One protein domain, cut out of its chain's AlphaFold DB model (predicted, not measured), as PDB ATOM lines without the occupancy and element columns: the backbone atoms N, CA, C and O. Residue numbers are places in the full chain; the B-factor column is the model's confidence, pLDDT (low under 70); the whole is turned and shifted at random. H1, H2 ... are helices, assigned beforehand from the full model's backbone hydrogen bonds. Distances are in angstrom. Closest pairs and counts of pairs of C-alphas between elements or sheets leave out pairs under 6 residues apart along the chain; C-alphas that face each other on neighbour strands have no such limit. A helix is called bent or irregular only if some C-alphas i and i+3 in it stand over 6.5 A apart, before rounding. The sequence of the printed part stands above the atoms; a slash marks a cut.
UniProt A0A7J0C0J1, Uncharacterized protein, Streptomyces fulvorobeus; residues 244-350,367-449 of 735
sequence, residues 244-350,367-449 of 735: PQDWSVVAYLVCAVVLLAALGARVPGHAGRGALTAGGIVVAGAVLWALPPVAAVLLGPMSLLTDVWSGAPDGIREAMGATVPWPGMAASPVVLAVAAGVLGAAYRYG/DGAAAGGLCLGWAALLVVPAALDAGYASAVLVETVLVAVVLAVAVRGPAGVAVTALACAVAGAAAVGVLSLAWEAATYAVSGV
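This is residues 244 to 350 and 367 to 449 of the 735 residues of an uncharacterized protein of Streptomyces fulvorobeus (UniProt A0A7J0C0J1). An only just flat slab of helices, mostly aligned, has the hairpin of H1 and H2a at one end, H4 and H5 in the middle, then H6, H7 and H8; H2, bent but nearly straight, runs along it, H2b crossing H5 and H7. H1, H2a, H4, H5, H6, H7 and H8 form an up-and-down bundle, each running against the one before. The 190 printed residues include eight named helices, H1 to H8 in order, and no named strand: all helix. The whole is compact, radius of gyration of the C-alphas 18.3 A, spans 61 by 41 by 21 A.

H2, residues 270 to 305, is one helix by its hydrogen bonds but bent, C-alphas 289 and 292 being 7.0 A apart, into H2a, 270 to 289, and H2b, 292 to 305. H1, residues 245 to 264, touches H2a, closest C-alphas Ala 256 and Gly 279, 4.7 A. H3, residues 316 to 319, only just touches H2b, with 3 pairs of C-alphas within 8 A. H4, residues 332 to 349, touches H5, residues 367 to 387, opposite ways, closest C-alphas Ala 340 and Gly 373, 4.1 A. H6, residues 392 to 412, and H7, residues 415 to 438, form a hairpin, closest C-alphas Ala 410 and Ala 418, 4.0 A. H8, residues 440 to 449, touches residues 432 to 437 of H7. Every O i to N i+4 pair is within hydrogen-bond range in H2a, H4, H6 and H8; H1 has 14 of 16, H2b 5 of 10, H5 15 of 17, H7 17 of 20, and H3 is too short.

H1 begins at C-alpha 245 (45.849, 7.022, -8.728); H7 is 35.9 A long; H8 ends at C-alpha 449 (46.743, 7.902, -48.406).

Residues 351 to 366 are cut out, C-alphas 350 and 367 being 12.1 A apart. The link H3 to H4 is long. Residues 264 to 268, 322 to 328 and 350 are under pLDDT 70.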
ATOM      1  N   PRO A 244      49.870   4.195  -8.753       87.06
ATOM      2  CA  PRO A 244      49.415   5.580  -8.881       87.06
ATOM      3  C   PRO A 244      47.905   5.705  -9.130       87.06
ATOM      4  O   PRO A 244      47.286   4.819  -9.724       87.06
ATOM      5  N   GLN A 245      47.307   6.827  -8.714       82.88
ATOM      6  CA  GLN A 245      45.849   7.022  -8.728       82.88
ATOM      7  C   GLN A 245      45.208   6.766 -10.105       82.88
ATOM      8  O   GLN A 245      44.139   6.150 -10.168       82.88
ATOM      9  N   ASP A 246      45.888   7.135 -11.194       82.62
ATOM     10  CA  ASP A 246      45.438   6.916 -12.579       82.62
ATOM     11  C   ASP A 246      45.253   5.436 -12.944       82.62
ATOM     12  O   ASP A 246      44.441   5.093 -13.798       82.62
ATOM     13  N   TRP A 247      45.977   4.541 -12.279       89.19
ATOM     14  CA  TRP A 247      45.964   3.099 -12.531       89.19
ATOM     15  C   TRP A 247      45.054   2.334 -11.568       89.19
ATOM     16  O   TRP A 247      44.936   1.109 -11.656       89.19
ATOM     17  N   SER A 248      44.373   3.034 -10.659       89.75
ATOM     18  CA  SER A 248      43.468   2.409  -9.691       89.75
ATOM     19  C   SER A 248      42.366   1.580 -10.363       89.75
ATOM     20  O   SER A 248      42.034   0.497  -9.887       89.75
ATOM     21  N   VAL A 249      41.854   2.025 -11.514       91.25
ATOM     22  CA  VAL A 249      40.855   1.285 -12.305       91.25
ATOM     23  C   VAL A 249      41.434  -0.010 -12.880       91.25
ATOM     24  O   VAL A 249      40.748  -1.032 -12.895       91.25
ATOM     25  N   VAL A 250      42.711  -0.011 -13.278       91.94
ATOM     26  CA  VAL A 250      43.404  -1.214 -13.772       91.94
ATOM     27  C   VAL A 250      43.507  -2.263 -12.665       91.94
ATOM     28  O   VAL A 250      43.272  -3.439 -12.929       91.94
ATOM     29  N   ALA A 251      43.763  -1.856 -11.417       91.88
ATOM     30  CA  ALA A 251      43.804  -2.774 -10.276       91.88
ATOM     31  C   ALA A 251      42.470  -3.523 -10.075       91.88
ATOM     32  O   ALA A 251      42.458  -4.752  -9.945       91.88
ATOM     33  N   TYR A 252      41.336  -2.813 -10.120       92.12
ATOM     34  CA  TYR A 252      40.006  -3.435 -10.050       92.12
ATOM     35  C   TYR A 252      39.690  -4.286 -11.289       92.12
ATOM     36  O   TYR A 252      39.112  -5.368 -11.161       92.12
ATOM     37  N   LEU A 253      40.100  -3.838 -12.479       93.31
ATOM     38  CA  LEU A 253      39.903  -4.571 -13.729       93.31
ATOM     39  C   LEU A 253      40.643  -5.913 -13.721       93.31
ATOM     40  O   LEU A 253      40.052  -6.931 -14.072       93.31
ATOM     41  N   VAL A 254      41.900  -5.947 -13.274       93.56
ATOM     42  CA  VAL A 254      42.675  -7.190 -13.146       93.56
ATOM     43  C   VAL A 254      41.979  -8.160 -12.189       93.56
ATOM     44  O   VAL A 254      41.834  -9.336 -12.517       93.56
ATOM     45  N   CYS A 255      41.460  -7.675 -11.057       92.31
ATOM     46  CA  CYS A 255      40.687  -8.504 -10.126       92.31
ATOM     47  C   CYS A 255      39.427  -9.091 -10.778       92.31
ATOM     48  O   CYS A 255      39.126 -10.271 -10.594       92.31
ATOM     49  N   ALA A 256      38.712  -8.296 -11.579       91.94
ATOM     50  CA  ALA A 256      37.554  -8.767 -12.331       91.94
ATOM     51  C   ALA A 256      37.934  -9.817 -13.388       91.94
ATOM     52  O   ALA A 256      37.248 -10.829 -13.511       91.94
ATOM     53  N   VAL A 257      39.046  -9.633 -14.108       90.94
ATOM     54  CA  VAL A 257      39.554 -10.609 -15.089       90.94
ATOM     55  C   VAL A 257      39.931 -11.925 -14.412       90.94
ATOM     56  O   VAL A 257      39.559 -12.988 -14.904       90.94
ATOM     57  N   VAL A 258      40.617 -11.870 -13.267       91.00
ATOM     58  CA  VAL A 258      40.965 -13.062 -12.479       91.00
ATOM     59  C   VAL A 258      39.702 -13.781 -12.000       91.00
ATOM     60  O   VAL A 258      39.620 -15.002 -12.128       91.00
ATOM     61  N   LEU A 259      38.690 -13.046 -11.525       87.69
ATOM     62  CA  LEU A 259      37.397 -13.617 -11.136       87.69
ATOM     63  C   LEU A 259      36.702 -14.314 -12.320       87.69
ATOM     64  O   LEU A 259      36.243 -15.451 -12.184       87.69
ATOM     65  N   LEU A 260      36.658 -13.663 -13.489       85.62
ATOM     66  CA  LEU A 260      36.083 -14.219 -14.719       85.62
ATOM     67  C   LEU A 260      36.825 -15.487 -15.168       85.62
ATOM     68  O   LEU A 260      36.185 -16.484 -15.503       85.62
ATOM     69  N   ALA A 261      38.159 -15.477 -15.131       84.62
ATOM     70  CA  ALA A 261      38.990 -16.618 -15.507       84.62
ATOM     71  C   ALA A 261      38.839 -17.798 -14.530       84.62
ATOM     72  O   ALA A 261      38.710 -18.944 -14.959       84.62
ATOM     73  N   ALA A 262      38.804 -17.525 -13.220       83.69
ATOM     74  CA  ALA A 262      38.672 -18.548 -12.186       83.69
ATOM     75  C   ALA A 262      37.302 -19.250 -12.222       83.69
ATOM     76  O   ALA A 262      37.222 -20.469 -12.047       83.69
ATOM     77  N   LEU A 263      36.224 -18.497 -12.469       78.19
ATOM     78  CA  LEU A 263      34.853 -19.020 -12.458       78.19
ATOM     79  C   LEU A 263      34.399 -19.584 -13.806       78.19
ATOM     80  O   LEU A 263      33.621 -20.540 -13.823       78.19
ATOM     81  N   GLY A 264      34.893 -19.036 -14.922       65.44
ATOM     82  CA  GLY A 264      34.492 -19.432 -16.275       65.44
ATOM     83  C   GLY A 264      34.772 -20.901 -16.610       65.44
ATOM     84  O   GLY A 264      34.083 -21.474 -17.447       65.44
ATOM     85  N   ALA A 265      35.731 -21.530 -15.922       62.16
ATOM     86  CA  ALA A 265      36.136 -22.910 -16.181       62.16
ATOM     87  C   ALA A 265      35.558 -23.953 -15.203       62.16
ATOM     88  O   ALA A 265      35.666 -25.146 -15.484       62.16
ATOM     89  N   ARG A 266      35.024 -23.560 -14.031       62.62
ATOM     90  CA  ARG A 266      34.918 -24.506 -12.893       62.62
ATOM     91  C   ARG A 266      33.637 -24.484 -12.057       62.62
ATOM     92  O   ARG A 266      33.473 -25.401 -11.259       62.62
ATOM     93  N   VAL A 267      32.718 -23.521 -12.210       58.31
ATOM     94  CA  VAL A 267      31.551 -23.430 -11.298       58.31
ATOM     95  C   VAL A 267      30.207 -23.495 -12.037       58.31
ATOM     96  O   VAL A 267      29.663 -22.459 -12.432       58.31
ATOM     97  N   PRO A 268      29.613 -24.693 -12.199       58.12
ATOM     98  CA  PRO A 268      28.245 -24.820 -12.685       58.12
ATOM     99  C   PRO A 268      27.261 -24.387 -11.585       58.12
ATOM    100  O   PRO A 268      27.049 -25.092 -10.604       58.12
ATOM    101  N   GLY A 269      26.647 -23.209 -11.727       75.38
ATOM    102  CA  GLY A 269      25.601 -22.754 -10.804       75.38
ATOM    103  C   GLY A 269      25.091 -21.336 -11.072       75.38
ATOM    104  O   GLY A 269      25.763 -20.520 -11.704       75.38
ATOM    105  N   HIS A 270      23.893 -21.020 -10.570       80.00
ATOM    106  CA  HIS A 270      23.299 -19.678 -10.667       80.00
ATOM    107  C   HIS A 270      24.134 -18.619  -9.929       80.00
ATOM    108  O   HIS A 270      24.309 -17.521 -10.446       80.00
ATOM    109  N   ALA A 271      24.746 -18.979  -8.798       79.75
ATOM    110  CA  ALA A 271      25.684 -18.116  -8.076       79.75
ATOM    111  C   ALA A 271      26.940 -17.780  -8.903       79.75
ATOM    112  O   ALA A 271      27.365 -16.627  -8.945       79.75
ATOM    113  N   GLY A 272      27.485 -18.763  -9.633       82.88
ATOM    114  CA  GLY A 272      28.619 -18.562 -10.541       82.88
ATOM    115  C   GLY A 272      28.283 -17.605 -11.686       82.88
ATOM    116  O   GLY A 272      29.058 -16.700 -11.972       82.88
ATOM    117  N   ARG A 273      27.085 -17.724 -12.281       84.06
ATOM    118  CA  ARG A 273      26.594 -16.755 -13.282       84.06
ATOM    119  C   ARG A 273      26.464 -15.346 -12.702       84.06
ATOM    120  O   ARG A 273      26.854 -14.398 -13.371       84.06
ATOM    121  N   GLY A 274      25.984 -15.214 -11.463       84.94
ATOM    122  CA  GLY A 274      25.945 -13.936 -10.744       84.94
ATOM    123  C   GLY A 274      27.336 -13.312 -10.594       84.94
ATOM    124  O   GLY A 274      27.553 -12.157 -10.956       84.94
ATOM    125  N   ALA A 275      28.325 -14.088 -10.159       85.75
ATOM    126  CA  ALA A 275      29.696 -13.596 -10.035       85.75
ATOM    127  C   ALA A 275      30.350 -13.270 -11.399       85.75
ATOM    128  O   ALA A 275      31.106 -12.304 -11.499       85.75
ATOM    129  N   LEU A 276      30.002 -13.983 -12.478       87.25
ATOM    130  CA  LEU A 276      30.395 -13.595 -13.841       87.25
ATOM    131  C   LEU A 276      29.754 -12.260 -14.261       87.25
ATOM    132  O   LEU A 276      30.433 -11.428 -14.862       87.25
ATOM    133  N   THR A 277      28.483 -12.012 -13.909       88.81
ATOM    134  CA  THR A 277      27.852 -10.702 -14.159       88.81
ATOM    135  C   THR A 277      28.531  -9.579 -13.379       88.81
ATOM    136  O   THR A 277      28.702  -8.502 -13.938       88.81
ATOM    137  N   ALA A 278      29.016  -9.833 -12.160       89.50
ATOM    138  CA  ALA A 278      29.813  -8.866 -11.402       89.50
ATOM    139  C   ALA A 278      31.122  -8.504 -12.118       89.50
ATOM    140  O   ALA A 278      31.430  -7.324 -12.270       89.50
ATOM    141  N   GLY A 279      31.855  -9.504 -12.623       88.81
ATOM    142  CA  GLY A 279      33.049  -9.265 -13.438       88.81
ATOM    143  C   GLY A 279      32.739  -8.439 -14.691       88.81
ATOM    144  O   GLY A 279      33.445  -7.480 -14.988       88.81
ATOM    145  N   GLY A 280      31.632  -8.747 -15.378       89.19
ATOM    146  CA  GLY A 280      31.147  -7.967 -16.518       89.19
ATOM    147  C   GLY A 280      30.779  -6.519 -16.165       89.19
ATOM    148  O   GLY A 280      31.134  -5.613 -16.912       89.19
ATOM    149  N   ILE A 281      30.130  -6.286 -15.018       93.81
ATOM    150  CA  ILE A 281      29.795  -4.942 -14.516       93.81
ATOM    151  C   ILE A 281      31.066  -4.129 -14.259       93.81
ATOM    152  O   ILE A 281      31.129  -2.966 -14.651       93.81
ATOM    153  N   VAL A 282      32.095  -4.730 -13.653       94.06
ATOM    154  CA  VAL A 282      33.370  -4.041 -13.394       94.06
ATOM    155  C   VAL A 282      34.099  -3.720 -14.699       94.06
ATOM    156  O   VAL A 282      34.574  -2.599 -14.861       94.06
ATOM    157  N   VAL A 283      34.139  -4.652 -15.659       93.81
ATOM    158  CA  VAL A 283      34.713  -4.397 -16.993       93.81
ATOM    159  C   VAL A 283      33.952  -3.273 -17.705       93.81
ATOM    160  O   VAL A 283      34.577  -2.365 -18.245       93.81
ATOM    161  N   ALA A 284      32.618  -3.285 -17.670       93.69
ATOM    162  CA  ALA A 284      31.794  -2.237 -18.273       93.69
ATOM    163  C   ALA A 284      32.004  -0.871 -17.601       93.69
ATOM    164  O   ALA A 284      32.138   0.135 -18.293       93.69
ATOM    165  N   GLY A 285      32.091  -0.832 -16.267       94.44
ATOM    166  CA  GLY A 285      32.414   0.380 -15.514       94.44
ATOM    167  C   GLY A 285      33.811   0.919 -15.836       94.44
ATOM    168  O   GLY A 285      33.976   2.126 -15.994       94.44
ATOM    169  N   ALA A 286      34.800   0.037 -16.014       93.19
ATOM    170  CA  ALA A 286      36.150   0.421 -16.424       93.19
ATOM    171  C   ALA A 286      36.179   0.987 -17.855       93.19
ATOM    172  O   ALA A 286      36.826   2.001 -18.100       93.19
ATOM    173  N   VAL A 287      35.431   0.387 -18.789       94.00
ATOM    174  CA  VAL A 287      35.269   0.926 -20.151       94.00
ATOM    175  C   VAL A 287      34.583   2.291 -20.119       94.00
ATOM    176  O   VAL A 287      35.057   3.205 -20.784       94.00
ATOM    177  N   LEU A 288      33.515   2.453 -19.327       93.94
ATOM    178  CA  LEU A 288      32.814   3.733 -19.163       93.94
ATOM    179  C   LEU A 288      33.763   4.827 -18.655       93.94
ATOM    180  O   LEU A 288      33.732   5.948 -19.155       93.94
ATOM    181  N   TRP A 289      34.637   4.482 -17.708       92.12
ATOM    182  CA  TRP A 289      35.674   5.379 -17.201       92.12
ATOM    183  C   TRP A 289      36.742   5.731 -18.252       92.12
ATOM    184  O   TRP A 289      37.264   6.838 -18.226       92.12
ATOM    185  N   ALA A 290      37.028   4.836 -19.204       91.69
ATOM    186  CA  ALA A 290      37.982   5.064 -20.294       91.69
ATOM    187  C   ALA A 290      37.378   5.781 -21.524       91.69
ATOM    188  O   ALA A 290      38.108   6.086 -22.468       91.69
ATOM    189  N   LEU A 291      36.067   6.072 -21.544       90.56
ATOM    190  CA  LEU A 291      35.424   6.789 -22.657       90.56
ATOM    191  C   LEU A 291      35.875   8.250 -22.814       90.56
ATOM    192  O   LEU A 291      36.073   8.656 -23.962       90.56
ATOM    193  N   PRO A 292      36.040   9.060 -21.746       90.12
ATOM    194  CA  PRO A 292      36.412  10.462 -21.906       90.12
ATOM    195  C   PRO A 292      37.751  10.660 -22.636       90.12
ATOM    196  O   PRO A 292      37.778  11.488 -23.540       90.12
ATOM    197  N   PRO A 293      38.824   9.878 -22.378       88.56
ATOM    198  CA  PRO A 293      40.057   9.962 -23.170       88.56
ATOM    199  C   PRO A 293      39.882   9.595 -24.649       88.56
ATOM    200  O   PRO A 293      40.473  10.241 -25.508       88.56
ATOM    201  N   VAL A 294      39.034   8.614 -24.976       90.81
ATOM    202  CA  VAL A 294      38.714   8.283 -26.378       90.81
ATOM    203  C   VAL A 294      37.974   9.443 -27.047       90.81
ATOM    204  O   VAL A 294      38.315   9.839 -28.159       90.81
ATOM    205  N   ALA A 295      36.981  10.018 -26.361       89.75
ATOM    206  CA  ALA A 295      36.248  11.180 -26.851       89.75
ATOM    207  C   ALA A 295      37.167  12.397 -27.019       89.75
ATOM    208  O   ALA A 295      37.045  13.117 -28.003       89.75
ATOM    209  N   ALA A 296      38.115  12.591 -26.102       87.56
ATOM    210  CA  ALA A 296      39.111  13.642 -26.191       87.56
ATOM    211  C   ALA A 296      39.983  13.499 -27.440       87.56
ATOM    212  O   ALA A 296      40.106  14.466 -28.177       87.56
ATOM    213  N   VAL A 297      40.536  12.313 -27.721       89.25
ATOM    214  CA  VAL A 297      41.368  12.092 -28.923       89.25
ATOM    215  C   VAL A 297      40.569  12.306 -30.212       89.25
ATOM    216  O   VAL A 297      41.086  12.872 -31.169       89.25
ATOM    217  N   LEU A 298      39.288  11.927 -30.230       89.62
ATOM    218  CA  LEU A 298      38.428  12.111 -31.403       89.62
ATOM    219  C   LEU A 298      37.964  13.562 -31.615       89.62
ATOM    220  O   LEU A 298      37.793  13.976 -32.758       89.62
ATOM    221  N   LEU A 299      37.704  14.313 -30.539       88.31
ATOM    222  CA  LEU A 299      37.080  15.643 -30.602       88.31
ATOM    223  C   LEU A 299      38.058  16.798 -30.359       88.31
ATOM    224  O   LEU A 299      37.800  17.903 -30.822       88.31
ATOM    225  N   GLY A 300      39.167  16.565 -29.662       85.44
ATOM    226  CA  GLY A 300      40.205  17.564 -29.375       85.44
ATOM    227  C   GLY A 300      40.753  18.263 -30.627       85.44
ATOM    228  O   GLY A 300      40.808  19.496 -30.648       85.44
ATOM    229  N   PRO A 301      41.045  17.526 -31.718       87.38
ATOM    230  CA  PRO A 301      41.547  18.117 -32.958       87.38
ATOM    231  C   PRO A 301      40.566  19.073 -33.646       87.38
ATOM    232  O   PRO A 301      40.969  19.807 -34.537       87.38
ATOM    233  N   MET A 302      39.285  19.107 -33.257       87.38
ATOM    234  CA  MET A 302      38.282  19.981 -33.884       87.38
ATOM    235  C   MET A 302      38.603  21.474 -33.744       87.38
ATOM    236  O   MET A 302      38.100  22.271 -34.533       87.38
ATOM    237  N   SER A 303      39.452  21.848 -32.783       83.00
ATOM    238  CA  SER A 303      40.006  23.203 -32.676       83.00
ATOM    239  C   SER A 303      40.861  23.595 -33.892       83.00
ATOM    240  O   SER A 303      40.835  24.744 -34.308       83.00
ATOM    241  N   LEU A 304      41.510  22.639 -34.565       85.56
ATOM    242  CA  LEU A 304      42.324  22.889 -35.763       85.56
ATOM    243  C   LEU A 304      41.500  23.307 -36.990       85.56
ATOM    244  O   LEU A 304      42.066  23.745 -37.988       85.56
ATOM    245  N   LEU A 305      40.168  23.194 -36.942       86.38
ATOM    246  CA  LEU A 305      39.303  23.677 -38.021       86.38
ATOM    247  C   LEU A 305      39.306  25.206 -38.136       86.38
ATOM    248  O   LEU A 305      39.014  25.719 -39.215       86.38
ATOM    249  N   THR A 306      39.612  25.929 -37.053       84.75
ATOM    250  CA  THR A 306      39.763  27.391 -37.085       84.75
ATOM    251  C   THR A 306      41.179  27.829 -37.442       84.75
ATOM    252  O   THR A 306      41.336  28.878 -38.057       84.75
ATOM    253  N   ASP A 307      42.181  27.002 -37.137       83.31
ATOM    254  CA  ASP A 307      43.607  27.331 -37.255       83.31
ATOM    255  C   ASP A 307      44.322  26.447 -38.294       83.31
ATOM    256  O   ASP A 307      45.389  25.877 -38.044       83.31
ATOM    257  N   VAL A 308      43.713  26.315 -39.478       87.75
ATOM    258  CA  VAL A 308      44.238  25.496 -40.583       87.75
ATOM    259  C   VAL A 308      45.605  26.023 -41.026       87.75
ATOM    260  O   VAL A 308      45.752  27.201 -41.345       87.75
ATOM    261  N   TRP A 309      46.597  25.130 -41.070       90.50
ATOM    262  CA  TRP A 309      47.989  25.423 -41.438       90.50
ATOM    263  C   TRP A 309      48.663  26.505 -40.581       90.50
ATOM    264  O   TRP A 309      49.568  27.198 -41.042       90.50
ATOM    265  N   SER A 310      48.257  26.620 -39.314       84.31
ATOM    266  CA  SER A 310      48.880  27.518 -38.332       84.31
ATOM    267  C   SER A 310      50.284  27.078 -37.887       84.31
ATOM    268  O   SER A 310      51.039  27.897 -37.366       84.31
ATOM    269  N   GLY A 311      50.664  25.820 -38.135       83.62
ATOM    270  CA  GLY A 311      51.973  25.260 -37.793       83.62
ATOM    271  C   GLY A 311      51.852  23.855 -37.207       83.62
ATOM    272  O   GLY A 311      50.852  23.519 -36.578       83.62
ATOM    273  N   ALA A 312      52.868  23.015 -37.425       81.56
ATOM    274  CA  ALA A 312      52.899  21.671 -36.854       81.56
ATOM    275  C   ALA A 312      53.148  21.752 -35.333       81.56
ATOM    276  O   ALA A 312      54.178  22.305 -34.945       81.56
ATOM    277  N   PRO A 313      52.259  21.198 -34.488       86.06
ATOM    278  CA  PRO A 313      52.479  21.106 -33.047       86.06
ATOM    279  C   PRO A 313      53.657  20.180 -32.732       86.06
ATOM    280  O   PRO A 313      53.932  19.246 -33.492       86.06
ATOM    281  N   ASP A 314      54.307  20.377 -31.587       84.88
ATOM    282  CA  ASP A 314      55.435  19.532 -31.179       84.88
ATOM    283  C   ASP A 314      54.948  18.134 -30.750       84.88
ATOM    284  O   ASP A 314      55.545  17.103 -31.086       84.88
ATOM    285  N   GLY A 315      53.800  18.079 -30.065       86.00
ATOM    286  CA  GLY A 315      53.179  16.851 -29.564       86.00
ATOM    287  C   GLY A 315      51.691  16.748 -29.892       86.00
ATOM    288  O   GLY A 315      51.001  17.741 -30.126       86.00
ATOM    289  N   ILE A 316      51.154  15.524 -29.868       85.69
ATOM    290  CA  ILE A 316      49.714  15.307 -30.089       85.69
ATOM    291  C   ILE A 316      48.848  15.991 -29.022       85.69
ATOM    292  O   ILE A 316      47.738  16.422 -29.321       85.69
ATOM    293  N   ARG A 317      49.338  16.137 -27.786       85.94
ATOM    294  CA  ARG A 317      48.569  16.793 -26.720       85.94
ATOM    295  C   ARG A 317      48.347  18.275 -26.979       85.94
ATOM    296  O   ARG A 317      47.271  18.789 -26.690       85.94
ATOM    297  N   GLU A 318      49.340  18.935 -27.563       84.25
ATOM    298  CA  GLU A 318      49.239  20.327 -27.990       84.25
ATOM    299  C   GLU A 318      48.212  20.475 -29.123       84.25
ATOM    300  O   GLU A 318      47.333  21.330 -29.049       84.25
ATOM    301  N   ALA A 319      48.230  19.549 -30.092       83.06
ATOM    302  CA  ALA A 319      47.264  19.499 -31.194       83.06
ATOM    303  C   ALA A 319      45.798  19.304 -30.744       83.06
ATOM    304  O   ALA A 319      44.875  19.588 -31.503       83.06
ATOM    305  N   MET A 320      45.569  18.794 -29.527       79.94
ATOM    306  CA  MET A 320      44.236  18.531 -28.969       79.94
ATOM    307  C   MET A 320      43.667  19.695 -28.136       79.94
ATOM    308  O   MET A 320      42.491  19.652 -27.768       79.94
ATOM    309  N   GLY A 321      44.471  20.725 -27.848       72.31
ATOM    310  CA  GLY A 321      44.081  21.887 -27.050       72.31
ATOM    311  C   GLY A 321      44.111  21.668 -25.525       72.31
ATOM    312  O   GLY A 321      43.921  20.570 -25.005       72.31
ATOM    313  N   ALA A 322      44.332  22.753 -24.773       60.72
ATOM    314  CA  ALA A 322      44.602  22.723 -23.328       60.72
ATOM    315  C   ALA A 322      43.392  22.390 -22.420       60.72
ATOM    316  O   ALA A 322      43.555  22.250 -21.209       60.72
ATOM    317  N   THR A 323      42.175  22.278 -22.962       60.06
ATOM    318  CA  THR A 323      40.923  22.155 -22.183       60.06
ATOM    319  C   THR A 323      40.517  20.717 -21.853       60.06
ATOM    320  O   THR A 323      39.510  20.501 -21.175       60.06
ATOM    321  N   VAL A 324      41.280  19.721 -22.305       61.25
ATOM    322  CA  VAL A 324      40.966  18.310 -22.073       61.25
ATOM    323  C   VAL A 324      41.415  17.886 -20.666       61.25
ATOM    324  O   VAL A 324      42.591  18.019 -20.339       61.25
ATOM    325  N   PRO A 325      40.534  17.331 -19.814       62.75
ATOM    326  CA  PRO A 325      40.964  16.727 -18.561       62.75
ATOM    327  C   PRO A 325      41.794  15.457 -18.833       62.75
ATOM    328  O   PRO A 325      41.286  14.459 -19.342       62.75
ATOM    329  N   TRP A 326      43.070  15.494 -18.441       66.75
ATOM    330  CA  TRP A 326      44.061  14.413 -18.561       66.75
ATOM    331  C   TRP A 326      44.059  13.274 -17.504       66.75
ATOM    332  O   TRP A 326      44.897  12.377 -17.660       66.75
ATOM    333  N   PRO A 327      43.213  13.225 -16.443       65.12
ATOM    334  CA  PRO A 327      43.291  12.120 -15.486       65.12
ATOM    335  C   PRO A 327      43.022  10.773 -16.168       65.12
ATOM    336  O   PRO A 327      42.062  10.631 -16.925       65.12
ATOM    337  N   GLY A 328      43.854   9.767 -15.890       67.50
ATOM    338  CA  GLY A 328      43.628   8.400 -16.369       67.50
ATOM    339  C   GLY A 328      44.022   8.096 -17.821       67.50
ATOM    340  O   GLY A 328      43.800   6.973 -18.289       67.50
ATOM    341  N   MET A 329      44.641   9.033 -18.548       80.12
ATOM    342  CA  MET A 329      45.009   8.814 -19.956       80.12
ATOM    343  C   MET A 329      46.058   7.705 -20.142       80.12
ATOM    344  O   MET A 329      45.947   6.910 -21.072       80.12
ATOM    345  N   ALA A 330      47.017   7.576 -19.219       85.75
ATOM    346  CA  ALA A 330      48.031   6.516 -19.259       85.75
ATOM    347  C   ALA A 330      47.440   5.105 -19.063       85.75
ATOM    348  O   ALA A 330      47.922   4.136 -19.648       85.75
ATOM    349  N   ALA A 331      46.376   4.982 -18.263       89.31
ATOM    350  CA  ALA A 331      45.761   3.700 -17.920       89.31
ATOM    351  C   ALA A 331      44.654   3.272 -18.900       89.31
ATOM    352  O   ALA A 331      44.399   2.079 -19.072       89.31
ATOM    353  N   SER A 332      44.018   4.229 -19.578       91.19
ATOM    354  CA  SER A 332      42.930   4.002 -20.535       91.19
ATOM    355  C   SER A 332      43.248   3.011 -21.666       91.19
ATOM    356  O   SER A 332      42.431   2.109 -21.878       91.19
ATOM    357  N   PRO A 333      44.405   3.066 -22.365       93.38
ATOM    358  CA  PRO A 333      44.704   2.086 -23.412       93.38
ATOM    359  C   PRO A 333      44.818   0.666 -22.843       93.38
ATOM    360  O   PRO A 333      44.354  -0.284 -23.468       93.38
ATOM    361  N   VAL A 334      45.350   0.511 -21.625       94.50
ATOM    362  CA  VAL A 334      45.437  -0.789 -20.941       94.50
ATOM    363  C   VAL A 334      44.048  -1.300 -20.569       94.50
ATOM    364  O   VAL A 334      43.738  -2.461 -20.825       94.50
ATOM    365  N   VAL A 335      43.185  -0.439 -20.019       94.19
ATOM    366  CA  VAL A 335      41.799  -0.793 -19.674       94.19
ATOM    367  C   VAL A 335      41.032  -1.283 -20.904       94.19
ATOM    368  O   VAL A 335      40.428  -2.358 -20.871       94.19
ATOM    369  N   LEU A 336      41.097  -0.529 -22.003       95.31
ATOM    370  CA  LEU A 336      40.419  -0.859 -23.256       95.31
ATOM    371  C   LEU A 336      40.990  -2.135 -23.894       95.31
ATOM    372  O   LEU A 336      40.220  -2.990 -24.332       95.31
ATOM    373  N   ALA A 337      42.315  -2.318 -23.881       95.81
ATOM    374  CA  ALA A 337      42.966  -3.519 -24.402       95.81
ATOM    375  C   ALA A 337      42.618  -4.776 -23.589       95.81
ATOM    376  O   ALA A 337      42.329  -5.828 -24.161       95.81
ATOM    377  N   VAL A 338      42.589  -4.676 -22.258       95.31
ATOM    378  CA  VAL A 338      42.193  -5.786 -21.380       95.31
ATOM    379  C   VAL A 338      40.715  -6.123 -21.577       95.31
ATOM    380  O   VAL A 338      40.380  -7.297 -21.723       95.31
ATOM    381  N   ALA A 339      39.829  -5.125 -21.665       94.88
ATOM    382  CA  ALA A 339      38.411  -5.345 -21.953       94.88
ATOM    383  C   ALA A 339      38.190  -5.987 -23.339       94.88
ATOM    384  O   ALA A 339      37.406  -6.931 -23.466       94.88
ATOM    385  N   ALA A 340      38.937  -5.552 -24.361       94.19
ATOM    386  CA  ALA A 340      38.956  -6.190 -25.676       94.19
ATOM    387  C   ALA A 340      39.422  -7.654 -25.592       94.19
ATOM    388  O   ALA A 340      38.804  -8.538 -26.188       94.19
ATOM    389  N   GLY A 341      40.464  -7.928 -24.799       93.19
ATOM    390  CA  GLY A 341      40.960  -9.275 -24.522       93.19
ATOM    391  C   GLY A 341      39.927 -10.167 -23.830       93.19
ATOM    392  O   GLY A 341      39.770 -11.324 -24.217       93.19
ATOM    393  N   VAL A 342      39.165  -9.631 -22.869       90.94
ATOM    394  CA  VAL A 342      38.056 -10.344 -22.205       90.94
ATOM    395  C   VAL A 342      36.960 -10.707 -23.207       90.94
ATOM    396  O   VAL A 342      36.509 -11.852 -23.220       90.94
ATOM    397  N   LEU A 343      36.559  -9.780 -24.085       89.94
ATOM    398  CA  LEU A 343      35.576 -10.061 -25.138       89.94
ATOM    399  C   LEU A 343      36.099 -11.080 -26.163       89.94
ATOM    400  O   LEU A 343      35.358 -11.975 -26.573       89.94
ATOM    401  N   GLY A 344      37.381 -11.006 -26.528       88.69
ATOM    402  CA  GLY A 344      38.038 -11.990 -27.391       88.69
ATOM    403  C   GLY A 344      38.122 -13.381 -26.752       88.69
ATOM    404  O   GLY A 344      37.863 -14.391 -27.411       88.69
ATOM    405  N   ALA A 345      38.413 -13.453 -25.451       87.19
ATOM    406  CA  ALA A 345      38.396 -14.695 -24.684       87.19
ATOM    407  C   ALA A 345      36.974 -15.266 -24.579       87.19
ATOM    408  O   ALA A 345      36.789 -16.467 -24.769       87.19
ATOM    409  N   ALA A 346      35.962 -14.420 -24.363       84.00
ATOM    410  CA  ALA A 346      34.561 -14.829 -24.372       84.00
ATOM    411  C   ALA A 346      34.138 -15.367 -25.750       84.00
ATOM    412  O   ALA A 346      33.495 -16.410 -25.825       84.00
ATOM    413  N   TYR A 347      34.559 -14.724 -26.843       84.56
ATOM    414  CA  TYR A 347      34.325 -15.212 -28.204       84.56
ATOM    415  C   TYR A 347      34.958 -16.594 -28.446       84.56
ATOM    416  O   TYR A 347      34.305 -17.481 -29.000       84.56
ATOM    417  N   ARG A 348      36.208 -16.797 -28.000       84.62
ATOM    418  CA  ARG A 348      36.984 -18.028 -28.239       84.62
ATOM    419  C   ARG A 348      36.579 -19.202 -27.344       84.62
ATOM    420  O   ARG A 348      36.528 -20.330 -27.826       84.62
ATOM    421  N   TYR A 349      36.327 -18.952 -26.060       79.44
ATOM    422  CA  TYR A 349      36.093 -19.985 -25.040       79.44
ATOM    423  C   TYR A 349      34.639 -20.066 -24.561       79.44
ATOM    424  O   TYR A 349      34.302 -20.940 -23.765       79.44
ATOM    425  N   GLY A 350      33.761 -19.170 -25.021       68.81
ATOM    426  CA  GLY A 350      32.353 -19.189 -24.644       68.81
ATOM    427  C   GLY A 350      31.638 -20.452 -25.131       68.81
ATOM    428  O   GLY A 350      31.952 -20.942 -26.224       68.81
ATOM    429  N   ASP A 367      29.077 -12.453 -32.403       81.94
ATOM    430  CA  ASP A 367      29.317 -11.360 -33.344       81.94
ATOM    431  C   ASP A 367      29.429 -10.019 -32.605       81.94
ATOM    432  O   ASP A 367      30.330  -9.234 -32.892       81.94
ATOM    433  N   GLY A 368      28.597  -9.797 -31.581       85.00
ATOM    434  CA  GLY A 368      28.673  -8.640 -30.689       85.00
ATOM    435  C   GLY A 368      29.963  -8.583 -29.865       85.00
ATOM    436  O   GLY A 368      30.559  -7.517 -29.749       85.00
ATOM    437  N   ALA A 369      30.444  -9.713 -29.340       87.50
ATOM    438  CA  ALA A 369      31.707  -9.785 -28.605       87.50
ATOM    439  C   ALA A 369      32.916  -9.537 -29.521       87.50
ATOM    440  O   ALA A 369      33.820  -8.795 -29.147       87.50
ATOM    441  N   ALA A 370      32.918 -10.094 -30.737       89.12
ATOM    442  CA  ALA A 370      33.972  -9.849 -31.721       89.12
ATOM    443  C   ALA A 370      33.980  -8.384 -32.193       89.12
ATOM    444  O   ALA A 370      35.037  -7.755 -32.250       89.12
ATOM    445  N   ALA A 371      32.804  -7.818 -32.474       90.75
ATOM    446  CA  ALA A 371      32.642  -6.421 -32.864       90.75
ATOM    447  C   ALA A 371      33.018  -5.447 -31.731       90.75
ATOM    448  O   ALA A 371      33.733  -4.474 -31.963       90.75
ATOM    449  N   GLY A 372      32.579  -5.727 -30.500       90.69
ATOM    450  CA  GLY A 372      32.935  -4.953 -29.311       90.69
ATOM    451  C   GLY A 372      34.425  -5.043 -28.992       90.69
ATOM    452  O   GLY A 372      35.053  -4.023 -28.736       90.69
ATOM    453  N   GLY A 373      35.018  -6.236 -29.092       92.94
ATOM    454  CA  GLY A 373      36.456  -6.440 -28.915       92.94
ATOM    455  C   GLY A 373      37.285  -5.677 -29.947       92.94
ATOM    456  O   GLY A 373      38.269  -5.041 -29.581       92.94
ATOM    457  N   LEU A 374      36.857  -5.664 -31.215       94.44
ATOM    458  CA  LEU A 374      37.496  -4.857 -32.256       94.44
ATOM    459  C   LEU A 374      37.399  -3.357 -31.953       94.44
ATOM    460  O   LEU A 374      38.403  -2.660 -32.049       94.44
ATOM    461  N   CYS A 375      36.212  -2.867 -31.584       95.06
ATOM    462  CA  CYS A 375      35.988  -1.455 -31.274       95.06
ATOM    463  C   CYS A 375      36.835  -0.997 -30.076       95.06
ATOM    464  O   CYS A 375      37.522   0.017 -30.155       95.06
ATOM    465  N   LEU A 376      36.862  -1.784 -28.993       95.81
ATOM    466  CA  LEU A 376      37.683  -1.493 -27.816       95.81
ATOM    467  C   LEU A 376      39.182  -1.603 -28.119       95.81
ATOM    468  O   LEU A 376      39.953  -0.779 -27.642       95.81
ATOM    469  N   GLY A 377      39.602  -2.570 -28.940       95.88
ATOM    470  CA  GLY A 377      40.993  -2.692 -29.383       95.88
ATOM    471  C   GLY A 377      41.436  -1.517 -30.259       95.88
ATOM    472  O   GLY A 377      42.534  -0.996 -30.078       95.88
ATOM    473  N   TRP A 378      40.569  -1.053 -31.164       96.31
ATOM    474  CA  TRP A 378      40.791   0.160 -31.951       96.31
ATOM    475  C   TRP A 378      40.886   1.399 -31.053       96.31
ATOM    476  O   TRP A 378      41.857   2.141 -31.159       96.31
ATOM    477  N   ALA A 379      39.940   1.580 -30.128       95.75
ATOM    478  CA  ALA A 379      39.945   2.698 -29.187       95.75
ATOM    479  C   ALA A 379      41.185   2.683 -28.275       95.75
ATOM    480  O   ALA A 379      41.753   3.735 -27.996       95.75
ATOM    481  N   ALA A 380      41.649   1.499 -27.857       95.69
ATOM    482  CA  ALA A 380      42.885   1.353 -27.095       95.69
ATOM    483  C   ALA A 380      44.085   1.889 -27.882       95.69
ATOM    484  O   ALA A 380      44.811   2.735 -27.375       95.69
ATOM    485  N   LEU A 381      44.264   1.428 -29.128       95.88
ATOM    486  CA  LEU A 381      45.373   1.837 -29.994       95.88
ATOM    487  C   LEU A 381      45.305   3.318 -30.379       95.88
ATOM    488  O   LEU A 381      46.348   3.956 -30.474       95.88
ATOM    489  N   LEU A 382      44.099   3.860 -30.553       93.69
ATOM    490  CA  LEU A 382      43.874   5.275 -30.840       93.69
ATOM    491  C   LEU A 382      44.358   6.180 -29.694       93.69
ATOM    492  O   LEU A 382      44.910   7.242 -29.942       93.69
ATOM    493  N   VAL A 383      44.190   5.758 -28.437       92.56
ATOM    494  CA  VAL A 383      44.585   6.561 -27.263       92.56
ATOM    495  C   VAL A 383      46.090   6.472 -26.966       92.56
ATOM    496  O   VAL A 383      46.628   7.356 -26.302       92.56
ATOM    497  N   VAL A 384      46.802   5.450 -27.463       93.44
ATOM    498  CA  VAL A 384      48.235   5.234 -27.159       93.44
ATOM    499  C   VAL A 384      49.122   6.444 -27.491       93.44
ATOM    500  O   VAL A 384      49.885   6.838 -26.605       93.44
ATOM    501  N   PRO A 385      49.054   7.070 -28.687       92.56
ATOM    502  CA  PRO A 385      49.895   8.226 -28.999       92.56
ATOM    503  C   PRO A 385      49.682   9.392 -28.027       92.56
ATOM    504  O   PRO A 385      50.654   9.980 -27.563       92.56
ATOM    505  N   ALA A 386      48.433   9.676 -27.644       89.19
ATOM    506  CA  ALA A 386      48.105  10.723 -26.675       89.19
ATOM    507  C   ALA A 386      48.545  10.368 -25.243       89.19
ATOM    508  O   ALA A 386      49.050  11.218 -24.500       89.19
ATOM    509  N   ALA A 387      48.422   9.095 -24.859       89.06
ATOM    510  CA  ALA A 387      48.881   8.598 -23.567       89.06
ATOM    511  C   ALA A 387      50.402   8.719 -23.399       89.06
ATOM    512  O   ALA A 387      50.858   9.078 -22.313       89.06
ATOM    513  N   LEU A 388      51.166   8.476 -24.467       89.44
ATOM    514  CA  LEU A 388      52.629   8.563 -24.480       89.44
ATOM    515  C   LEU A 388      53.172   9.958 -24.827       89.44
ATOM    516  O   LEU A 388      54.384  10.135 -24.801       89.44
ATOM    517  N   ASP A 389      52.294  10.914 -25.146       88.62
ATOM    518  CA  ASP A 389      52.660  12.235 -25.676       88.62
ATOM    519  C   ASP A 389      53.614  12.138 -26.875       88.62
ATOM    520  O   ASP A 389      54.688  12.737 -26.934       88.62
ATOM    521  N   ALA A 390      53.244  11.276 -27.822       89.94
ATOM    522  CA  ALA A 390      54.041  11.029 -29.006       89.94
ATOM    523  C   ALA A 390      54.115  12.293 -29.879       89.94
ATOM    524  O   ALA A 390      53.133  13.031 -30.022       89.94
ATOM    525  N   GLY A 391      55.272  12.515 -30.511       92.44
ATOM    526  CA  GLY A 391      55.461  13.645 -31.420       92.44
ATOM    527  C   GLY A 391      54.442  13.625 -32.563       92.44
ATOM    528  O   GLY A 391      54.087  12.546 -33.057       92.44
ATOM    529  N   TYR A 392      54.000  14.802 -33.009       91.12
ATOM    530  CA  TYR A 392      52.891  14.968 -33.961       91.12
ATOM    531  C   TYR A 392      52.963  14.031 -35.182       91.12
ATOM    532  O   TYR A 392      52.023  13.283 -35.460       91.12
ATOM    533  N   ALA A 393      54.111  13.984 -35.868       92.38
ATOM    534  CA  ALA A 393      54.291  13.154 -37.062       92.38
ATOM    535  C   ALA A 393      54.110  11.650 -36.784       92.38
ATOM    536  O   ALA A 393      53.541  10.922 -37.600       92.38
ATOM    537  N   SER A 394      54.570  11.181 -35.620       92.31
ATOM    538  CA  SER A 394      54.420   9.779 -35.222       92.31
ATOM    539  C   SER A 394      52.967   9.437 -34.909       92.31
ATOM    540  O   SER A 394      52.497   8.375 -35.312       92.31
ATOM    541  N   ALA A 395      52.229  10.350 -34.275       91.94
ATOM    542  CA  ALA A 395      50.824  10.146 -33.968       91.94
ATOM    543  C   ALA A 395      49.970  10.077 -35.245       91.94
ATOM    544  O   ALA A 395      49.220   9.119 -35.426       91.94
ATOM    545  N   VAL A 396      50.180  11.002 -36.191       93.88
ATOM    546  CA  VAL A 396      49.518  10.981 -37.509       93.88
ATOM    547  C   VAL A 396      49.831   9.684 -38.269       93.88
ATOM    548  O   VAL A 396      48.939   9.065 -38.857       93.88
ATOM    549  N   LEU A 397      51.085   9.219 -38.236       95.19
ATOM    550  CA  LEU A 397      51.466   7.955 -38.869       95.19
ATOM    551  C   LEU A 397      50.774   6.750 -38.211       95.19
ATOM    552  O   LEU A 397      50.238   5.893 -38.910       95.19
ATOM    553  N   VAL A 398      50.758   6.673 -36.878       95.00
ATOM    554  CA  VAL A 398      50.105   5.566 -36.164       95.00
ATOM    555  C   VAL A 398      48.602   5.549 -36.443       95.00
ATOM    556  O   VAL A 398      48.058   4.485 -36.739       95.00
ATOM    557  N   GLU A 399      47.931   6.702 -36.419       94.69
ATOM    558  CA  GLU A 399      46.495   6.784 -36.693       94.69
ATOM    559  C   GLU A 399      46.148   6.431 -38.145       94.69
ATOM    560  O   GLU A 399      45.210   5.667 -38.390       94.69
ATOM    561  N   THR A 400      46.929   6.900 -39.126       95.94
ATOM    562  CA  THR A 400      46.724   6.515 -40.536       95.94
ATOM    563  C   THR A 400      46.939   5.019 -40.767       95.94
ATOM    564  O   THR A 400      46.149   4.378 -41.469       95.94
ATOM    565  N   VAL A 401      47.961   4.423 -40.141       97.25
ATOM    566  CA  VAL A 401      48.191   2.970 -40.179       97.25
ATOM    567  C   VAL A 401      47.043   2.221 -39.504       97.25
ATOM    568  O   VAL A 401      46.574   1.211 -40.036       97.25
ATOM    569  N   LEU A 402      46.535   2.719 -38.376       96.56
ATOM    570  CA  LEU A 402      45.394   2.133 -37.676       96.56
ATOM    571  C   LEU A 402      44.139   2.118 -38.562       96.56
ATOM    572  O   LEU A 402      43.473   1.084 -38.656       96.56
ATOM    573  N   VAL A 403      43.858   3.209 -39.285       97.25
ATOM    574  CA  VAL A 403      42.776   3.258 -40.285       97.25
ATOM    575  C   VAL A 403      42.983   2.195 -41.366       97.25
ATOM    576  O   VAL A 403      42.045   1.464 -41.685       97.25
ATOM    577  N   ALA A 404      44.202   2.045 -41.895       97.12
ATOM    578  CA  ALA A 404      44.507   1.039 -42.911       97.12
ATOM    579  C   ALA A 404      44.271  -0.399 -42.412       97.12
ATOM    580  O   ALA A 404      43.669  -1.214 -43.120       97.12
ATOM    581  N   VAL A 405      44.706  -0.712 -41.185       96.75
ATOM    582  CA  VAL A 405      44.536  -2.035 -40.561       96.75
ATOM    583  C   VAL A 405      43.057  -2.351 -40.362       96.75
ATOM    584  O   VAL A 405      42.586  -3.409 -40.787       96.75
ATOM    585  N   VAL A 406      42.299  -1.431 -39.766       96.25
ATOM    586  CA  VAL A 406      40.874  -1.643 -39.496       96.25
ATOM    587  C   VAL A 406      40.069  -1.705 -40.798       96.25
ATOM    588  O   VAL A 406      39.177  -2.544 -40.936       96.25
ATOM    589  N   LEU A 407      40.420  -0.909 -41.809       96.00
ATOM    590  CA  LEU A 407      39.803  -0.993 -43.132       96.00
ATOM    591  C   LEU A 407      40.101  -2.336 -43.819       96.00
ATOM    592  O   LEU A 407      39.216  -2.917 -44.452       96.00
ATOM    593  N   ALA A 408      41.306  -2.889 -43.658       95.62
ATOM    594  CA  ALA A 408      41.629  -4.227 -44.153       95.62
ATOM    595  C   ALA A 408      40.785  -5.316 -43.464       95.62
ATOM    596  O   ALA A 408      40.341  -6.258 -44.132       95.62
ATOM    597  N   VAL A 409      40.508  -5.167 -42.161       93.69
ATOM    598  CA  VAL A 409      39.558  -6.023 -41.427       93.69
ATOM    599  C   VAL A 409      38.138  -5.845 -41.972       93.69
ATOM    600  O   VAL A 409      37.459  -6.840 -42.196       93.69
ATOM    601  N   ALA A 410      37.703  -4.622 -42.285       93.31
ATOM    602  CA  ALA A 410      36.383  -4.366 -42.871       93.31
ATOM    603  C   ALA A 410      36.189  -5.028 -44.248       93.31
ATOM    604  O   ALA A 410      35.094  -5.470 -44.589       93.31
ATOM    605  N   VAL A 411      37.254  -5.111 -45.051       92.81
ATOM    606  CA  VAL A 411      37.219  -5.711 -46.395       92.81
ATOM    607  C   VAL A 411      37.221  -7.243 -46.349       92.81
ATOM    608  O   VAL A 411      36.617  -7.874 -47.217       92.81
ATOM    609  N   ARG A 412      37.919  -7.847 -45.376       91.75
ATOM    610  CA  ARG A 412      38.141  -9.307 -45.296       91.75
ATOM    611  C   ARG A 412      37.302 -10.017 -44.229       91.75
ATOM    612  O   ARG A 412      37.211 -11.241 -44.258       91.75
ATOM    613  N   GLY A 413      36.756  -9.275 -43.271       84.62
ATOM    614  CA  GLY A 413      36.080  -9.803 -42.092       84.62
ATOM    615  C   GLY A 413      34.649 -10.290 -42.350       84.62
ATOM    616  O   GLY A 413      34.045  -9.961 -43.374       84.62
ATOM    617  N   PRO A 414      34.078 -11.068 -41.413       84.94
ATOM    618  CA  PRO A 414      32.679 -11.484 -41.467       84.94
ATOM    619  C   PRO A 414      31.738 -10.281 -41.311       84.94
ATOM    620  O   PRO A 414      32.104  -9.281 -40.696       84.94
ATOM    621  N   ALA A 415      30.503 -10.387 -41.815       80.62
ATOM    622  CA  ALA A 415      29.574  -9.255 -41.929       80.62
ATOM    623  C   ALA A 415      29.357  -8.461 -40.622       80.62
ATOM    624  O   ALA A 415      29.349  -7.232 -40.663       80.62
ATOM    625  N   GLY A 416      29.240  -9.136 -39.469       77.56
ATOM    626  CA  GLY A 416      29.048  -8.480 -38.165       77.56
ATOM    627  C   GLY A 416      30.252  -7.656 -37.689       77.56
ATOM    628  O   GLY A 416      30.083  -6.599 -37.084       77.56
ATOM    629  N   VAL A 417      31.471  -8.090 -38.020       87.50
ATOM    630  CA  VAL A 417      32.722  -7.388 -37.677       87.50
ATOM    631  C   VAL A 417      33.082  -6.356 -38.747       87.50
ATOM    632  O   VAL A 417      33.651  -5.314 -38.445       87.50
ATOM    633  N   ALA A 418      32.717  -6.603 -40.005       90.81
ATOM    634  CA  ALA A 418      33.041  -5.722 -41.117       90.81
ATOM    635  C   ALA A 418      32.387  -4.338 -40.993       90.81
ATOM    636  O   ALA A 418      33.011  -3.332 -41.322       90.81
ATOM    637  N   VAL A 419      31.147  -4.270 -40.492       90.81
ATOM    638  CA  VAL A 419      30.433  -2.997 -40.293       90.81
ATOM    639  C   VAL A 419      31.052  -2.176 -39.159       90.81
ATOM    640  O   VAL A 419      31.237  -0.973 -39.314       90.81
ATOM    641  N   THR A 420      31.412  -2.807 -38.040       92.75
ATOM    642  CA  THR A 420      32.058  -2.108 -36.916       92.75
ATOM    643  C   THR A 420      33.486  -1.702 -37.241       92.75
ATOM    644  O   THR A 420      33.876  -0.581 -36.926       92.75
ATOM    645  N   ALA A 421      34.228  -2.545 -37.965       94.81
ATOM    646  CA  ALA A 421      35.520  -2.190 -38.539       94.81
ATOM    647  C   ALA A 421      35.395  -0.964 -39.451       94.81
ATOM    648  O   ALA A 421      36.108   0.017 -39.280       94.81
ATOM    649  N   LEU A 422      34.439  -0.966 -40.382       95.50
ATOM    650  CA  LEU A 422      34.196   0.179 -41.253       95.50
ATOM    651  C   LEU A 422      33.871   1.446 -40.451       95.50
ATOM    652  O   LEU A 422      34.450   2.487 -40.733       95.50
ATOM    653  N   ALA A 423      33.001   1.365 -39.441       95.38
ATOM    654  CA  ALA A 423      32.674   2.508 -38.589       95.38
ATOM    655  C   ALA A 423      33.915   3.063 -37.863       95.38
ATOM    656  O   ALA A 423      34.138   4.271 -37.886       95.38
ATOM    657  N   CYS A 424      34.758   2.191 -37.299       95.81
ATOM    658  CA  CYS A 424      36.020   2.577 -36.659       95.81
ATOM    659  C   CYS A 424      37.011   3.189 -37.664       95.81
ATOM    660  O   CYS A 424      37.659   4.186 -37.363       95.81
ATOM    661  N   ALA A 425      37.104   2.640 -38.881       96.62
ATOM    662  CA  ALA A 425      37.959   3.178 -39.938       96.62
ATOM    663  C   ALA A 425      37.493   4.566 -40.402       96.62
ATOM    664  O   ALA A 425      38.325   5.439 -40.616       96.62
ATOM    665  N   VAL A 426      36.180   4.792 -40.532       96.56
ATOM    666  CA  VAL A 426      35.615   6.105 -40.884       96.56
ATOM    667  C   VAL A 426      35.832   7.115 -39.757       96.56
ATOM    668  O   VAL A 426      36.258   8.234 -40.031       96.56
ATOM    669  N   ALA A 427      35.596   6.723 -38.501       95.44
ATOM    670  CA  ALA A 427      35.844   7.579 -37.342       95.44
ATOM    671  C   ALA A 427      37.331   7.955 -37.219       95.44
ATOM    672  O   ALA A 427      37.652   9.128 -37.057       95.44
ATOM    673  N   GLY A 428      38.236   6.983 -37.376       94.50
ATOM    674  CA  GLY A 428      39.678   7.229 -37.385       94.50
ATOM    675  C   GLY A 428      40.129   8.087 -38.567       94.50
ATOM    676  O   GLY A 428      40.955   8.971 -38.391       94.50
ATOM    677  N   ALA A 429      39.554   7.889 -39.760       96.38
ATOM    678  CA  ALA A 429      39.849   8.705 -40.937       96.38
ATOM    679  C   ALA A 429      39.422  10.167 -40.756       96.38
ATOM    680  O   ALA A 429      40.132  11.068 -41.194       96.38
ATOM    681  N   ALA A 430      38.282  10.401 -40.102       95.19
ATOM    682  CA  ALA A 430      37.840  11.743 -39.744       95.19
ATOM    683  C   ALA A 430      38.786  12.386 -38.718       95.19
ATOM    684  O   ALA A 430      39.239  13.502 -38.947       95.19
ATOM    685  N   ALA A 431      39.135  11.669 -37.643       92.88
ATOM    686  CA  ALA A 431      40.039  12.168 -36.603       92.88
ATOM    687  C   ALA A 431      41.425  12.532 -37.163       92.88
ATOM    688  O   ALA A 431      41.858  13.678 -37.040       92.88
ATOM    689  N   VAL A 432      42.068  11.605 -37.882       94.88
ATOM    690  CA  VAL A 432      43.389  11.846 -38.481       94.88
ATOM    691  C   VAL A 432      43.334  12.887 -39.603       94.88
ATOM    692  O   VAL A 432      44.287  13.632 -39.808       94.88
ATOM    693  N   GLY A 433      42.205  12.976 -40.317       94.19
ATOM    694  CA  GLY A 433      41.960  14.006 -41.322       94.19
ATOM    695  C   GLY A 433      41.965  15.406 -40.712       94.19
ATOM    696  O   GLY A 433      42.664  16.278 -41.219       94.19
ATOM    697  N   VAL A 434      41.265  15.604 -39.592       93.19
ATOM    698  CA  VAL A 434      41.268  16.885 -38.868       93.19
ATOM    699  C   VAL A 434      42.644  17.171 -38.257       93.19
ATOM    700  O   VAL A 434      43.155  18.273 -38.422       93.19
ATOM    701  N   LEU A 435      43.303  16.178 -37.647       91.56
ATOM    702  CA  LEU A 435      44.677  16.321 -37.133       91.56
ATOM    703  C   LEU A 435      45.682  16.736 -38.217       91.56
ATOM    704  O   LEU A 435      46.622  17.489 -37.955       91.56
ATOM    705  N   SER A 436      45.492  16.264 -39.450       93.81
ATOM    706  CA  SER A 436      46.370  16.599 -40.573       93.81
ATOM    707  C   SER A 436      46.256  18.057 -41.035       93.81
ATOM    708  O   SER A 436      47.152  18.526 -41.733       93.81
ATOM    709  N   LEU A 437      45.208  18.790 -40.629       92.44
ATOM    710  CA  LEU A 437      45.001  20.203 -40.986       92.44
ATOM    711  C   LEU A 437      45.986  21.154 -40.303       92.44
ATOM    712  O   LEU A 437      46.105  22.301 -40.727       92.44
ATOM    713  N   ALA A 438      46.715  20.695 -39.284       90.25
ATOM    714  CA  ALA A 438      47.727  21.517 -38.629       90.25
ATOM    715  C   ALA A 438      48.901  21.864 -39.566       90.25
ATOM    716  O   ALA A 438      49.488  22.939 -39.463       90.25
ATOM    717  N   TRP A 439      49.224  20.979 -40.522       90.62
ATOM    718  CA  TRP A 439      50.349  21.167 -41.437       90.62
ATOM    719  C   TRP A 439      50.002  20.802 -42.883       90.62
ATOM    720  O   TRP A 439      49.465  19.728 -43.158       90.62
ATOM    721  N   GLU A 440      50.371  21.668 -43.828       91.94
ATOM    722  CA  GLU A 440      50.031  21.532 -45.249       91.94
ATOM    723  C   GLU A 440      50.472  20.187 -45.848       91.94
ATOM    724  O   GLU A 440      49.666  19.458 -46.435       91.94
ATOM    725  N   ALA A 441      51.733  19.794 -45.640       92.00
ATOM    726  CA  ALA A 441      52.246  18.530 -46.166       92.00
ATOM    727  C   ALA A 441      51.558  17.306 -45.530       92.00
ATOM    728  O   ALA A 441      51.326  16.308 -46.218       92.00
ATOM    729  N   ALA A 442      51.173  17.388 -44.249       91.69
ATOM    730  CA  ALA A 442      50.400  16.337 -43.591       91.69
ATOM    731  C   ALA A 442      48.993  16.225 -44.189       91.69
ATOM    732  O   ALA A 442      48.552  15.109 -44.465       91.69
ATOM    733  N   THR A 443      48.319  17.350 -44.459       94.06
ATOM    734  CA  THR A 443      46.985  17.365 -45.082       94.06
ATOM    735  C   THR A 443      46.990  16.605 -46.411       94.06
ATOM    736  O   THR A 443      46.135  15.743 -46.638       94.06
ATOM    737  N   TYR A 444      47.983  16.859 -47.273       94.25
ATOM    738  CA  TYR A 444      48.123  16.163 -48.555       94.25
ATOM    739  C   TYR A 444      48.478  14.687 -48.404       94.25
ATOM    740  O   TYR A 444      47.849  13.838 -49.042       94.25
ATOM    741  N   ALA A 445      49.472  14.371 -47.570       95.31
ATOM    742  CA  ALA A 445      49.923  13.000 -47.374       95.31
ATOM    743  C   ALA A 445      48.792  12.124 -46.815       95.31
ATOM    744  O   ALA A 445      48.471  11.083 -47.389       95.31
ATOM    745  N   VAL A 446      48.132  12.575 -45.745       96.31
ATOM    746  CA  VAL A 446      47.040  11.844 -45.093       96.31
ATOM    747  C   VAL A 446      45.844  11.716 -46.028       96.31
ATOM    748  O   VAL A 446      45.380  10.602 -46.264       96.31
ATOM    749  N   SER A 447      45.374  12.812 -46.631       95.75
ATOM    750  CA  SER A 447      44.202  12.766 -47.517       95.75
ATOM    751  C   SER A 447      44.446  11.909 -48.761       95.75
ATOM    752  O   SER A 447      43.559  11.161 -49.170       95.75
ATOM    753  N   GLY A 448      45.656  11.948 -49.334       96.25
ATOM    754  CA  GLY A 448      46.050  11.095 -50.458       96.25
ATOM    755  C   GLY A 448      46.125   9.608 -50.089       96.25
ATOM    756  O   GLY A 448      45.614   8.759 -50.824       96.25
ATOM    757  N   VAL A 449      46.697   9.279 -48.925       97.44
ATOM    758  CA  VAL A 449      46.743   7.902 -48.406       97.44
ATOM    759  C   VAL A 449      45.332   7.386 -48.116       97.44
ATOM    760  O   VAL A 449      44.976   6.297 -48.569       97.44
TER     761      VAL A 449